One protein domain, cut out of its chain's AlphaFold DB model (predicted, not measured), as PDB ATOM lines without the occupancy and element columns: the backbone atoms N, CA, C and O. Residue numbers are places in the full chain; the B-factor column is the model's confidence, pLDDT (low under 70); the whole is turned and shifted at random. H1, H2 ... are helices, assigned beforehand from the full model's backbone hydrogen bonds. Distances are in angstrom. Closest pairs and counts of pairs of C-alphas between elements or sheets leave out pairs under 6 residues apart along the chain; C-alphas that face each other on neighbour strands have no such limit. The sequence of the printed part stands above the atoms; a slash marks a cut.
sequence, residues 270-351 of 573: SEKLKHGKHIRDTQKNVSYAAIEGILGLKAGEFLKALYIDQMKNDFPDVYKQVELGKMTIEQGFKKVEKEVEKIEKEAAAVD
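What this domain is: This is residues 270 to 351 of the 573 residues of the protein "ParB N-terminal domain-containing protein" of Bacillus amyloliquefaciens (UniProt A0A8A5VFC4). A small body of short helices has H3 in its middle, with H1 and H2 on one side and H4 and the first turns of H5 on the other; the far end of H5, residues 341 to 351, sticks out as an arm. The printed part has 82 residues, with five named helices, H1 to H5 in chain order, and no named strand: all helix. It is only just loose, close to compact, with a radius of gyration of the C-alphas of 14.3 A, and elongated, spanning 45 by 28 by 21 A.

How they stand to each other: H1, residues 270 to 282, touches H2, residues 288 to 294, with residues 276 to 280 alone, at a steep tilt of 58 degrees; the closest C-alphas, of Gly 276 and Ile 291, are 5.8 A apart. H3, residues 301 to 310, is the hub, touching four helices. It is about perpendicular to H1, at 82 degrees; their closest C-alphas, of Leu 273 and Ala 305, are 7.0 A apart. H3 and H4, residues 316 to 323, form a helical hairpin and only just touch, with 3 pairs of C-alphas within 8 A, Ile 308 and Tyr 319 closest at 6.3 A. H4 and H5, residues 329 to 351, form another; the C-alphas of Val 318 and Gly 332 are closest, at 5.9 A. H1 and H5 are apart. Every O i to N i+4 pair is within hydrogen-bond range in H1, H2, H3 and H4, and 18 of 19 in H5.

Where its parts are: H1 begins at C-alpha 270 (38.424, -1.797, 29.341) and is 18.3 A long. H5, 32.6 A long, ends at C-alpha 351 (23.306, -34.699, 19.201).

The domain as a whole: The farthest C-alphas, of Ile 294 and Val 350, are 45.2 A apart. The printed part has no cut, and no link is long. Residues 344 to 351 have pLDDT under 70.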
ATOM      1  N   SER A 270      37.459  -1.683  30.442       86.75
ATOM      2  CA  SER A 270      38.424  -1.797  29.341       86.75
ATOM      3  C   SER A 270      39.823  -1.249  29.660       86.75
ATOM      4  O   SER A 270      40.798  -1.671  29.036       86.75
ATOM      5  N   GLU A 271      39.956  -0.336  30.626       84.19
ATOM      6  CA  GLU A 271      41.239   0.206  31.094       84.19
ATOM      7  C   GLU A 271      41.899  -0.760  32.085       84.19
ATOM      8  O   GLU A 271      43.049  -1.150  31.868       84.19
ATOM      9  N   LYS A 272      41.144  -1.256  33.079       87.69
ATOM     10  CA  LYS A 272      41.591  -2.325  33.991       87.69
ATOM     11  C   LYS A 272      42.046  -3.567  33.216       87.69
ATOM     12  O   LYS A 272      43.126  -4.092  33.471       87.69
ATOM     13  N   LEU A 273      41.273  -3.990  32.210       86.00
ATOM     14  CA  LEU A 273      41.616  -5.117  31.335       86.00
ATOM     15  C   LEU A 273      42.935  -4.926  30.581       86.00
ATOM     16  O   LEU A 273      43.736  -5.857  30.516       86.00
ATOM     17  N   LYS A 274      43.175  -3.742  30.003       85.00
ATOM     18  CA  LYS A 274      44.442  -3.439  29.315       85.00
ATOM     19  C   LYS A 274      45.613  -3.455  30.290       85.00
ATOM     20  O   LYS A 274      46.636  -4.059  29.983       85.00
ATOM     21  N   HIS A 275      45.453  -2.825  31.453       81.50
ATOM     22  CA  HIS A 275      46.520  -2.700  32.441       81.50
ATOM     23  C   HIS A 275      46.899  -4.062  33.038       81.50
ATOM     24  O   HIS A 275      48.065  -4.442  32.995       81.50
ATOM     25  N   GLY A 276      45.920  -4.868  33.468       82.62
ATOM     26  CA  GLY A 276      46.175  -6.214  33.991       82.62
ATOM     27  C   GLY A 276      46.762  -7.177  32.956       82.62
ATOM     28  O   GLY A 276      47.659  -7.951  33.284       82.62
ATOM     29  N   LYS A 277      46.331  -7.103  31.685       82.12
ATOM     30  CA  LYS A 277      46.986  -7.855  30.599       82.12
ATOM     31  C   LYS A 277      48.434  -7.415  30.407       82.12
ATOM     32  O   LYS A 277      49.303  -8.268  30.313       82.12
ATOM     33  N   HIS A 278      48.707  -6.110  30.400       82.31
ATOM     34  CA  HIS A 278      50.068  -5.596  30.251       82.31
ATOM     35  C   HIS A 278      50.988  -6.039  31.399       82.31
ATOM     36  O   HIS A 278      52.103  -6.482  31.130       82.31
ATOM     37  N   ILE A 279      50.511  -6.005  32.650       77.56
ATOM     38  CA  ILE A 279      51.242  -6.530  33.817       77.56
ATOM     39  C   ILE A 279      51.536  -8.023  33.628       77.56
ATOM     40  O   ILE A 279      52.697  -8.414  33.648       77.56
ATOM     41  N   ARG A 280      50.520  -8.850  33.347       80.12
ATOM     42  CA  ARG A 280      50.681 -10.298  33.103       80.12
ATOM     43  C   ARG A 280      51.672 -10.611  31.973       80.12
ATOM     44  O   ARG A 280      52.495 -11.513  32.099       80.12
ATOM     45  N   ASP A 281      51.580  -9.882  30.862       76.62
ATOM     46  CA  ASP A 281      52.347 -10.160  29.643       76.62
ATOM     47  C   ASP A 281      53.808  -9.677  29.747       76.62
ATOM     48  O   ASP A 281      54.678 -10.196  29.047       76.62
ATOM     49  N   THR A 282      54.097  -8.722  30.641       70.94
ATOM     50  CA  THR A 282      55.462  -8.232  30.922       70.94
ATOM     51  C   THR A 282      56.107  -8.887  32.146       70.94
ATOM     52  O   THR A 282      57.317  -9.116  32.146       70.94
ATOM     53  N   GLN A 283      55.328  -9.238  33.172       77.88
ATOM     54  CA  GLN A 283      55.797  -9.750  34.462       77.88
ATOM     55  C   GLN A 283      55.229 -11.153  34.731       77.88
ATOM     56  O   GLN A 283      54.265 -11.339  35.471       77.88
ATOM     57  N   LYS A 284      55.875 -12.170  34.145       72.38
ATOM     58  CA  LYS A 284      55.418 -13.578  34.133       72.38
ATOM     59  C   LYS A 284      55.174 -14.226  35.506       72.38
ATOM     60  O   LYS A 284      54.514 -15.259  35.558       72.38
ATOM     61  N   ASN A 285      55.705 -13.651  36.586       78.62
ATOM     62  CA  ASN A 285      55.639 -14.209  37.940       78.62
ATOM     63  C   ASN A 285      54.556 -13.545  38.817       78.62
ATOM     64  O   ASN A 285      54.441 -13.881  39.993       78.62
ATOM     65  N   VAL A 286      53.779 -12.590  38.288       74.88
ATOM     66  CA  VAL A 286      52.722 -11.904  39.051       74.88
ATOM     67  C   VAL A 286      51.439 -12.737  39.045       74.88
ATOM     68  O   VAL A 286      50.942 -13.130  37.989       74.88
ATOM     69  N   SER A 287      50.887 -12.999  40.232       77.31
ATOM     70  CA  SER A 287      49.646 -13.761  40.393       77.31
ATOM     71  C   SER A 287      48.409 -12.948  39.995       77.31
ATOM     72  O   SER A 287      48.395 -11.717  40.063       77.31
ATOM     73  N   TYR A 288      47.322 -13.636  39.631       77.62
ATOM     74  CA  TYR A 288      46.055 -12.965  39.322       77.62
ATOM     75  C   TYR A 288      45.496 -12.176  40.515       77.62
ATOM     76  O   TYR A 288      45.016 -11.069  40.306       77.62
ATOM     77  N   ALA A 289      45.660 -12.670  41.748       72.50
ATOM     78  CA  ALA A 289      45.261 -11.953  42.961       72.50
ATOM     79  C   ALA A 289      46.018 -10.620  43.136       72.50
ATOM     80  O   ALA A 289      45.414  -9.607  43.480       72.50
ATOM     81  N   ALA A 290      47.321 -10.579  42.825       72.12
ATOM     82  CA  ALA A 290      48.095  -9.336  42.858       72.12
ATOM     83  C   ALA A 290      47.624  -8.338  41.782       72.12
ATOM     84  O   ALA A 290      47.504  -7.144  42.056       72.12
ATOM     85  N   ILE A 291      47.291  -8.816  40.574       76.44
ATOM     86  CA  ILE A 291      46.685  -7.983  39.520       76.44
ATOM     87  C   ILE A 291      45.303  -7.467  39.956       76.44
ATOM     88  O   ILE A 291      44.964  -6.317  39.683       76.44
ATOM     89  N   GLU A 292      44.508  -8.290  40.640       82.12
ATOM     90  CA  GLU A 292      43.181  -7.921  41.136       82.12
ATOM     91  C   GLU A 292      43.264  -6.821  42.203       82.12
ATOM     92  O   GLU A 292      42.613  -5.787  42.038       82.12
ATOM     93  N   GLY A 293      44.144  -6.967  43.200       72.88
ATOM     94  CA  GLY A 293      44.410  -5.936  44.210       72.88
ATOM     95  C   GLY A 293      44.886  -4.611  43.601       72.88
ATOM     96  O   GLY A 293      44.267  -3.570  43.822       72.88
ATOM     97  N   ILE A 294      45.912  -4.643  42.735       78.19
ATOM     98  CA  ILE A 294      46.456  -3.449  42.049       78.19
ATOM     99  C   ILE A 294      45.381  -2.698  41.240       78.19
ATOM    100  O   ILE A 294      45.442  -1.477  41.096       78.19
ATOM    101  N   LEU A 295      44.389  -3.408  40.696       81.62
ATOM    102  CA  LEU A 295      43.320  -2.822  39.886       81.62
ATOM    103  C   LEU A 295      42.043  -2.501  40.676       81.62
ATOM    104  O   LEU A 295      41.085  -2.001  40.076       81.62
ATOM    105  N   GLY A 296      41.976  -2.799  41.977       79.44
ATOM    106  CA  GLY A 296      40.741  -2.721  42.758       79.44
ATOM    107  C   GLY A 296      39.629  -3.575  42.138       79.44
ATOM    108  O   GLY A 296      38.576  -3.055  41.755       79.44
ATOM    109  N   LEU A 297      39.917  -4.857  41.924       81.00
ATOM    110  CA  LEU A 297      38.994  -5.910  41.498       81.00
ATOM    111  C   LEU A 297      38.847  -6.921  42.638       81.00
ATOM    112  O   LEU A 297      39.781  -7.117  43.413       81.00
ATOM    113  N   LYS A 298      37.693  -7.585  42.742       80.75
ATOM    114  CA  LYS A 298      37.512  -8.660  43.727       80.75
ATOM    115  C   LYS A 298      38.219  -9.939  43.273       80.75
ATOM    116  O   LYS A 298      38.435 -10.137  42.078       80.75
ATOM    117  N   ALA A 299      38.505 -10.830  44.221       75.88
ATOM    118  CA  ALA A 299      39.109 -12.133  43.951       75.88
ATOM    119  C   ALA A 299      38.360 -12.897  42.837       75.88
ATOM    120  O   ALA A 299      37.155 -13.150  42.928       75.88
ATOM    121  N   GLY A 300      39.077 -13.246  41.771       77.00
ATOM    122  CA  GLY A 300      38.564 -13.916  40.577       77.00
ATOM    123  C   GLY A 300      37.856 -13.020  39.547       77.00
ATOM    124  O   GLY A 300      37.511 -13.514  38.469       77.00
ATOM    125  N   GLU A 301      37.624 -11.725  39.803       84.75
ATOM    126  CA  GLU A 301      37.003 -10.830  38.812       84.75
ATOM    127  C   GLU A 301      37.901 -10.564  37.598       84.75
ATOM    128  O   GLU A 301      37.371 -10.332  36.512       84.75
ATOM    129  N   PHE A 302      39.231 -10.630  37.702       85.75
ATOM    130  CA  PHE A 302      40.107 -10.425  36.544       85.75
ATOM    131  C   PHE A 302      40.038 -11.604  35.566       85.75
ATOM    132  O   PHE A 302      39.964 -11.389  34.355       85.75
ATOM    133  N   LEU A 303      39.958 -12.844  36.060       83.12
ATOM    134  CA  LEU A 303      39.716 -14.020  35.210       83.12
ATOM    135  C   LEU A 303      38.347 -13.935  34.512       83.12
ATOM    136  O   LEU A 303      38.243 -14.159  33.304       83.12
ATOM    137  N   LYS A 304      37.309 -13.515  35.244       87.88
ATOM    138  CA  LYS A 304      35.964 -13.285  34.693       87.88
ATOM    139  C   LYS A 304      35.953 -12.149  33.660       87.88
ATOM    140  O   LYS A 304      35.324 -12.279  32.610       87.88
ATOM    141  N   ALA A 305      36.709 -11.076  33.895       86.94
ATOM    142  CA  ALA A 305      36.907  -9.986  32.942       86.94
ATOM    143  C   ALA A 305      37.620 -10.451  31.661       86.94
ATOM    144  O   ALA A 305      37.213 -10.061  30.566       86.94
ATOM    145  N   LEU A 306      38.654 -11.296  31.776       85.31
ATOM    146  CA  LEU A 306      39.349 -11.882  30.626       85.31
ATOM    147  C   LEU A 306      38.401 -12.731  29.766       85.31
ATOM    148  O   LEU A 306      38.425 -12.594  28.545       85.31
ATOM    149  N   TYR A 307      37.534 -13.537  30.385       83.25
ATOM    150  CA  TYR A 307      36.520 -14.331  29.680       83.25
ATOM    151  C   TYR A 307      35.491 -13.449  28.947       83.25
ATOM    152  O   TYR A 307      35.217 -13.664  27.766       83.25
ATOM    153  N   ILE A 308      34.993 -12.386  29.593       84.69
ATOM    154  CA  ILE A 308      34.093 -11.401  28.961       84.69
ATOM    155  C   ILE A 308      34.783 -10.674  27.789       84.69
ATOM    156  O   ILE A 308      34.141 -10.397  26.776       84.69
ATOM    157  N   ASP A 309      36.083 -10.374  27.883       87.25
ATOM    158  CA  ASP A 309      36.855  -9.754  26.795       87.25
ATOM    159  C   ASP A 309      37.213 -10.724  25.655       87.25
ATOM    160  O   ASP A 309      37.391 -10.284  24.516       87.25
ATOM    161  N   GLN A 310      37.306 -12.024  25.934       84.94
ATOM    162  CA  GLN A 310      37.434 -13.068  24.918       84.94
ATOM    163  C   GLN A 310      36.125 -13.204  24.128       84.94
ATOM    164  O   GLN A 310      36.138 -13.095  22.904       84.94
ATOM    165  N   MET A 311      34.994 -13.322  24.829       81.62
ATOM    166  CA  MET A 311      33.657 -13.503  24.243       81.62
ATOM    167  C   MET A 311      32.978 -12.191  23.789       81.62
ATOM    168  O   MET A 311      31.781 -12.159  23.500       81.62
ATOM    169  N   LYS A 312      33.710 -11.068  23.729       82.19
ATOM    170  CA  LYS A 312      33.150  -9.735  23.412       82.19
ATOM    171  C   LYS A 312      32.637  -9.579  21.982       82.19
ATOM    172  O   LYS A 312      31.920  -8.621  21.706       82.19
ATOM    173  N   ASN A 313      33.049 -10.456  21.068       79.00
ATOM    174  CA  ASN A 313      32.582 -10.444  19.682       79.00
ATOM    175  C   ASN A 313      31.204 -11.110  19.566       79.00
ATOM    176  O   ASN A 313      30.371 -10.665  18.779       79.00
ATOM    177  N   ASP A 314      30.976 -12.129  20.392       80.12
ATOM    178  CA  ASP A 314      29.800 -12.994  20.413       80.12
ATOM    179  C   ASP A 314      28.700 -12.408  21.313       80.12
ATOM    180  O   ASP A 314      27.531 -12.366  20.931       80.12
ATOM    181  N   PHE A 315      29.085 -11.824  22.456       85.44
ATOM    182  CA  PHE A 315      28.187 -11.128  23.389       85.44
ATOM    183  C   PHE A 315      28.558  -9.638  23.581       85.44
ATOM    184  O   PHE A 315      28.732  -9.171  24.716       85.44
ATOM    185  N   PRO A 316      28.645  -8.834  22.498       86.19
ATOM    186  CA  PRO A 316      29.125  -7.450  22.548       86.19
ATOM    187  C   PRO A 316      28.257  -6.543  23.420       86.19
ATOM    188  O   PRO A 316      28.744  -5.555  23.966       86.19
ATOM    189  N   ASP A 317      26.972  -6.857  23.573       89.69
ATOM    190  CA  ASP A 317      26.078  -6.068  24.414       89.69
ATOM    191  C   ASP A 317      26.256  -6.373  25.904       89.69
ATOM    192  O   ASP A 317      26.042  -5.469  26.711       89.69
ATOM    193  N   VAL A 318      26.721  -7.571  26.281       85.38
ATOM    194  CA  VAL A 318      27.125  -7.873  27.666       85.38
ATOM    195  C   VAL A 318      28.412  -7.115  27.993       85.38
ATOM    196  O   VAL A 318      28.439  -6.375  28.974       85.38
ATOM    197  N   TYR A 319      29.420  -7.171  27.112       89.62
ATOM    198  CA  TYR A 319      30.653  -6.381  27.251       89.62
ATOM    199  C   TYR A 319      30.355  -4.881  27.426       89.62
ATOM    200  O   TYR A 319      30.842  -4.255  28.366       89.62
ATOM    201  N   LYS A 320      29.496  -4.292  26.577       90.94
ATOM    202  CA  LYS A 320      29.080  -2.879  26.697       90.94
ATOM    203  C   LYS A 320      28.326  -2.578  27.994       90.94
ATOM    204  O   LYS A 320      28.435  -1.468  28.504       90.94
ATOM    205  N   GLN A 321      27.530  -3.516  28.513       91.12
ATOM    206  CA  GLN A 321      26.809  -3.320  29.775       91.12
ATOM    207  C   GLN A 321      27.779  -3.290  30.969       91.12
ATOM    208  O   GLN A 321      27.582  -2.458  31.854       91.12
ATOM    209  N   VAL A 322      28.849  -4.093  30.958       90.88
ATOM    210  CA  VAL A 322      29.938  -4.015  31.953       90.88
ATOM    211  C   VAL A 322      30.762  -2.727  31.773       90.88
ATOM    212  O   VAL A 322      30.964  -1.992  32.734       90.88
ATOM    213  N   GLU A 323      31.166  -2.382  30.544       90.50
ATOM    214  CA  GLU A 323      31.953  -1.166  30.235       90.50
ATOM    215  C   GLU A 323      31.239   0.142  30.621       90.50
ATOM    216  O   GLU A 323      31.883   1.120  30.998       90.50
ATOM    217  N   LEU A 324      29.903   0.167  30.549       88.75
ATOM    218  CA  LEU A 324      29.071   1.298  30.973       88.75
ATOM    219  C   LEU A 324      28.668   1.248  32.460       88.75
ATOM    220  O   LEU A 324      27.848   2.063  32.879       88.75
ATOM    221  N   GLY A 325      29.173   0.288  33.244       86.19
ATOM    222  CA  GLY A 325      28.836   0.127  34.664       86.19
ATOM    223  C   GLY A 325      27.373  -0.250  34.938       86.19
ATOM    224  O   GLY A 325      26.902  -0.096  36.060       86.19
ATOM    225  N   LYS A 326      26.632  -0.736  33.930       89.31
ATOM    226  CA  LYS A 326      25.216  -1.137  34.055       89.31
ATOM    227  C   LYS A 326      25.030  -2.525  34.676       89.31
ATOM    228  O   LYS A 326      23.909  -2.894  35.008       89.31
ATOM    229  N   MET A 327      26.109  -3.294  34.784       88.56
ATOM    230  CA  MET A 327      26.188  -4.572  35.490       88.56
ATOM    231  C   MET A 327      27.614  -4.768  36.011       88.56
ATOM    232  O   MET A 327      28.561  -4.222  35.444       88.56
ATOM    233  N   THR A 328      27.771  -5.552  37.074       92.25
ATOM    234  CA  THR A 328      29.095  -5.924  37.597       92.25
ATOM    235  C   THR A 328      29.788  -6.948  36.694       92.25
ATOM    236  O   THR A 328      29.149  -7.592  35.859       92.25
ATOM    237  N   ILE A 329      31.096  -7.145  36.887       89.75
ATOM    238  CA  ILE A 329      31.868  -8.176  36.176       89.75
ATOM    239  C   ILE A 329      31.279  -9.564  36.473       89.75
ATOM    240  O   ILE A 329      31.034 -10.337  35.552       89.75
ATOM    241  N   GLU A 330      30.937  -9.831  37.737       88.88
ATOM    242  CA  GLU A 330      30.244 -11.050  38.178       88.88
ATOM    243  C   GLU A 330      28.923 -11.313  37.428       88.88
ATOM    244  O   GLU A 330      28.637 -12.442  37.024       88.88
ATOM    245  N   GLN A 331      28.109 -10.270  37.227       89.75
ATOM    246  CA  GLN A 331      26.831 -10.358  36.513       89.75
ATOM    247  C   GLN A 331      27.027 -10.527  35.003       89.75
ATOM    248  O   GLN A 331      26.291 -11.289  34.378       89.75
ATOM    249  N   GLY A 332      28.018  -9.844  34.420       88.44
ATOM    250  CA  GLY A 332      28.399 -10.018  33.020       88.44
ATOM    251  C   GLY A 332      28.871 -11.442  32.741       88.44
ATOM    252  O   GLY A 332      28.382 -12.076  31.810       88.44
ATOM    253  N   PHE A 333      29.740 -11.977  33.599       90.00
ATOM    254  CA  PHE A 333      30.274 -13.335  33.508       90.00
ATOM    255  C   PHE A 333      29.160 -14.383  33.557       90.00
ATOM    256  O   PHE A 333      28.969 -15.106  32.584       90.00
ATOM    257  N   LYS A 334      28.324 -14.362  34.605       90.38
ATOM    258  CA  LYS A 334      27.170 -15.270  34.753       90.38
ATOM    259  C   LYS A 334      26.126 -15.138  33.643       90.38
ATOM    260  O   LYS A 334      25.320 -16.045  33.447       90.38
ATOM    261  N   LYS A 335      26.100 -14.009  32.928       89.00
ATOM    262  CA  LYS A 335      25.257 -13.829  31.742       89.00
ATOM    263  C   LYS A 335      25.888 -14.461  30.502       89.00
ATOM    264  O   LYS A 335      25.171 -15.146  29.785       89.00
ATOM    265  N   VAL A 336      27.196 -14.299  30.281       84.38
ATOM    266  CA  VAL A 336      27.918 -15.023  29.217       84.38
ATOM    267  C   VAL A 336      27.818 -16.533  29.440       84.38
ATOM    268  O   VAL A 336      27.396 -17.232  28.527       84.38
ATOM    269  N   GLU A 337      28.099 -17.028  30.652       87.75
ATOM    270  CA  GLU A 337      27.961 -18.453  30.999       87.75
ATOM    271  C   GLU A 337      26.568 -18.996  30.665       87.75
ATOM    272  O   GLU A 337      26.462 -20.055  30.065       87.75
ATOM    273  N   LYS A 338      25.491 -18.272  31.000       86.31
ATOM    274  CA  LYS A 338      24.120 -18.733  30.730       86.31
ATOM    275  C   LYS A 338      23.747 -18.755  29.253       86.31
ATOM    276  O   LYS A 338      22.994 -19.638  28.853       86.31
ATOM    277  N   GLU A 339      24.234 -17.816  28.445       80.81
ATOM    278  CA  GLU A 339      24.013 -17.887  26.996       80.81
ATOM    279  C   GLU A 339      24.873 -19.001  26.363       80.81
ATOM    280  O   GLU A 339      24.392 -19.692  25.469       80.81
ATOM    281  N   VAL A 340      26.093 -19.250  26.864       76.56
ATOM    282  CA  VAL A 340      26.957 -20.367  26.427       76.56
ATOM    283  C   VAL A 340      26.366 -21.726  26.815       76.56
ATOM    284  O   VAL A 340      26.148 -22.552  25.937       76.56
ATOM    285  N   GLU A 341      26.003 -21.941  28.081       78.62
ATOM    286  CA  GLU A 341      25.385 -23.183  28.575       78.62
ATOM    287  C   GLU A 341      24.065 -23.484  27.840       78.62
ATOM    288  O   GLU A 341      23.717 -24.636  27.580       78.62
ATOM    289  N   LYS A 342      23.323 -22.441  27.454       77.69
ATOM    290  CA  LYS A 342      22.130 -22.567  26.614       77.69
ATOM    291  C   LYS A 342      22.474 -23.003  25.187       77.69
ATOM    292  O   LYS A 342      21.819 -23.910  24.685       77.69
ATOM    293  N   ILE A 343      23.494 -22.415  24.553       73.75
ATOM    294  CA  ILE A 343      23.990 -22.852  23.234       73.75
ATOM    295  C   ILE A 343      24.473 -24.311  23.295       73.75
ATOM    296  O   ILE A 343      24.162 -25.097  22.403       73.75
ATOM    297  N   GLU A 344      25.168 -24.704  24.364       69.69
ATOM    298  CA  GLU A 344      25.639 -26.077  24.584       69.69
ATOM    299  C   GLU A 344      24.484 -27.064  24.799       69.69
ATOM    300  O   GLU A 344      24.499 -28.151  24.224       69.69
ATOM    301  N   LYS A 345      23.441 -26.690  25.551       69.06
ATOM    302  CA  LYS A 345      22.222 -27.506  25.715       69.06
ATOM    303  C   LYS A 345      21.412 -27.615  24.424       69.06
ATOM    304  O   LYS A 345      20.924 -28.699  24.112       69.06
ATOM    305  N   GLU A 346      21.291 -26.528  23.659       66.75
ATOM    306  CA  GLU A 346      20.659 -26.539  22.333       66.75
ATOM    307  C   GLU A 346      21.448 -27.437  21.354       66.75
ATOM    308  O   GLU A 346      20.836 -28.192  20.602       66.75
ATOM    309  N   ALA A 347      22.786 -27.464  21.427       62.22
ATOM    310  CA  ALA A 347      23.626 -28.373  20.642       62.22
ATOM    311  C   ALA A 347      23.544 -29.845  21.105       62.22
ATOM    312  O   ALA A 347      23.387 -30.744  20.280       62.22
ATOM    313  N   ALA A 348      23.597 -30.113  22.413       54.94
ATOM    314  CA  ALA A 348      23.534 -31.471  22.964       54.94
ATOM    315  C   ALA A 348      22.168 -32.143  22.730       54.94
ATOM    316  O   ALA A 348      22.103 -33.350  22.495       54.94
ATOM    317  N   ALA A 349      21.078 -31.366  22.732       55.72
ATOM    318  CA  ALA A 349      19.749 -31.857  22.373       55.72
ATOM    319  C   ALA A 349      19.658 -32.296  20.897       55.72
ATOM    320  O   ALA A 349      18.936 -33.242  20.585       55.72
ATOM    321  N   VAL A 350      20.408 -31.654  19.993       55.72
ATOM    322  CA  VAL A 350      20.528 -32.086  18.589       55.72
ATOM    323  C   VAL A 350      21.356 -33.374  18.474       55.72
ATOM    324  O   VAL A 350      20.994 -34.267  17.713       55.72
ATOM    325  N   ASP A 351      22.422 -33.523  19.261       43.28
ATOM    326  CA  ASP A 351      23.306 -34.699  19.201       43.28
ATOM    327  C   ASP A 351      22.646 -35.989  19.744       43.28
ATOM    328  O   ASP A 351      22.803 -37.078  19.181       43.28
TER     329      ASP A 351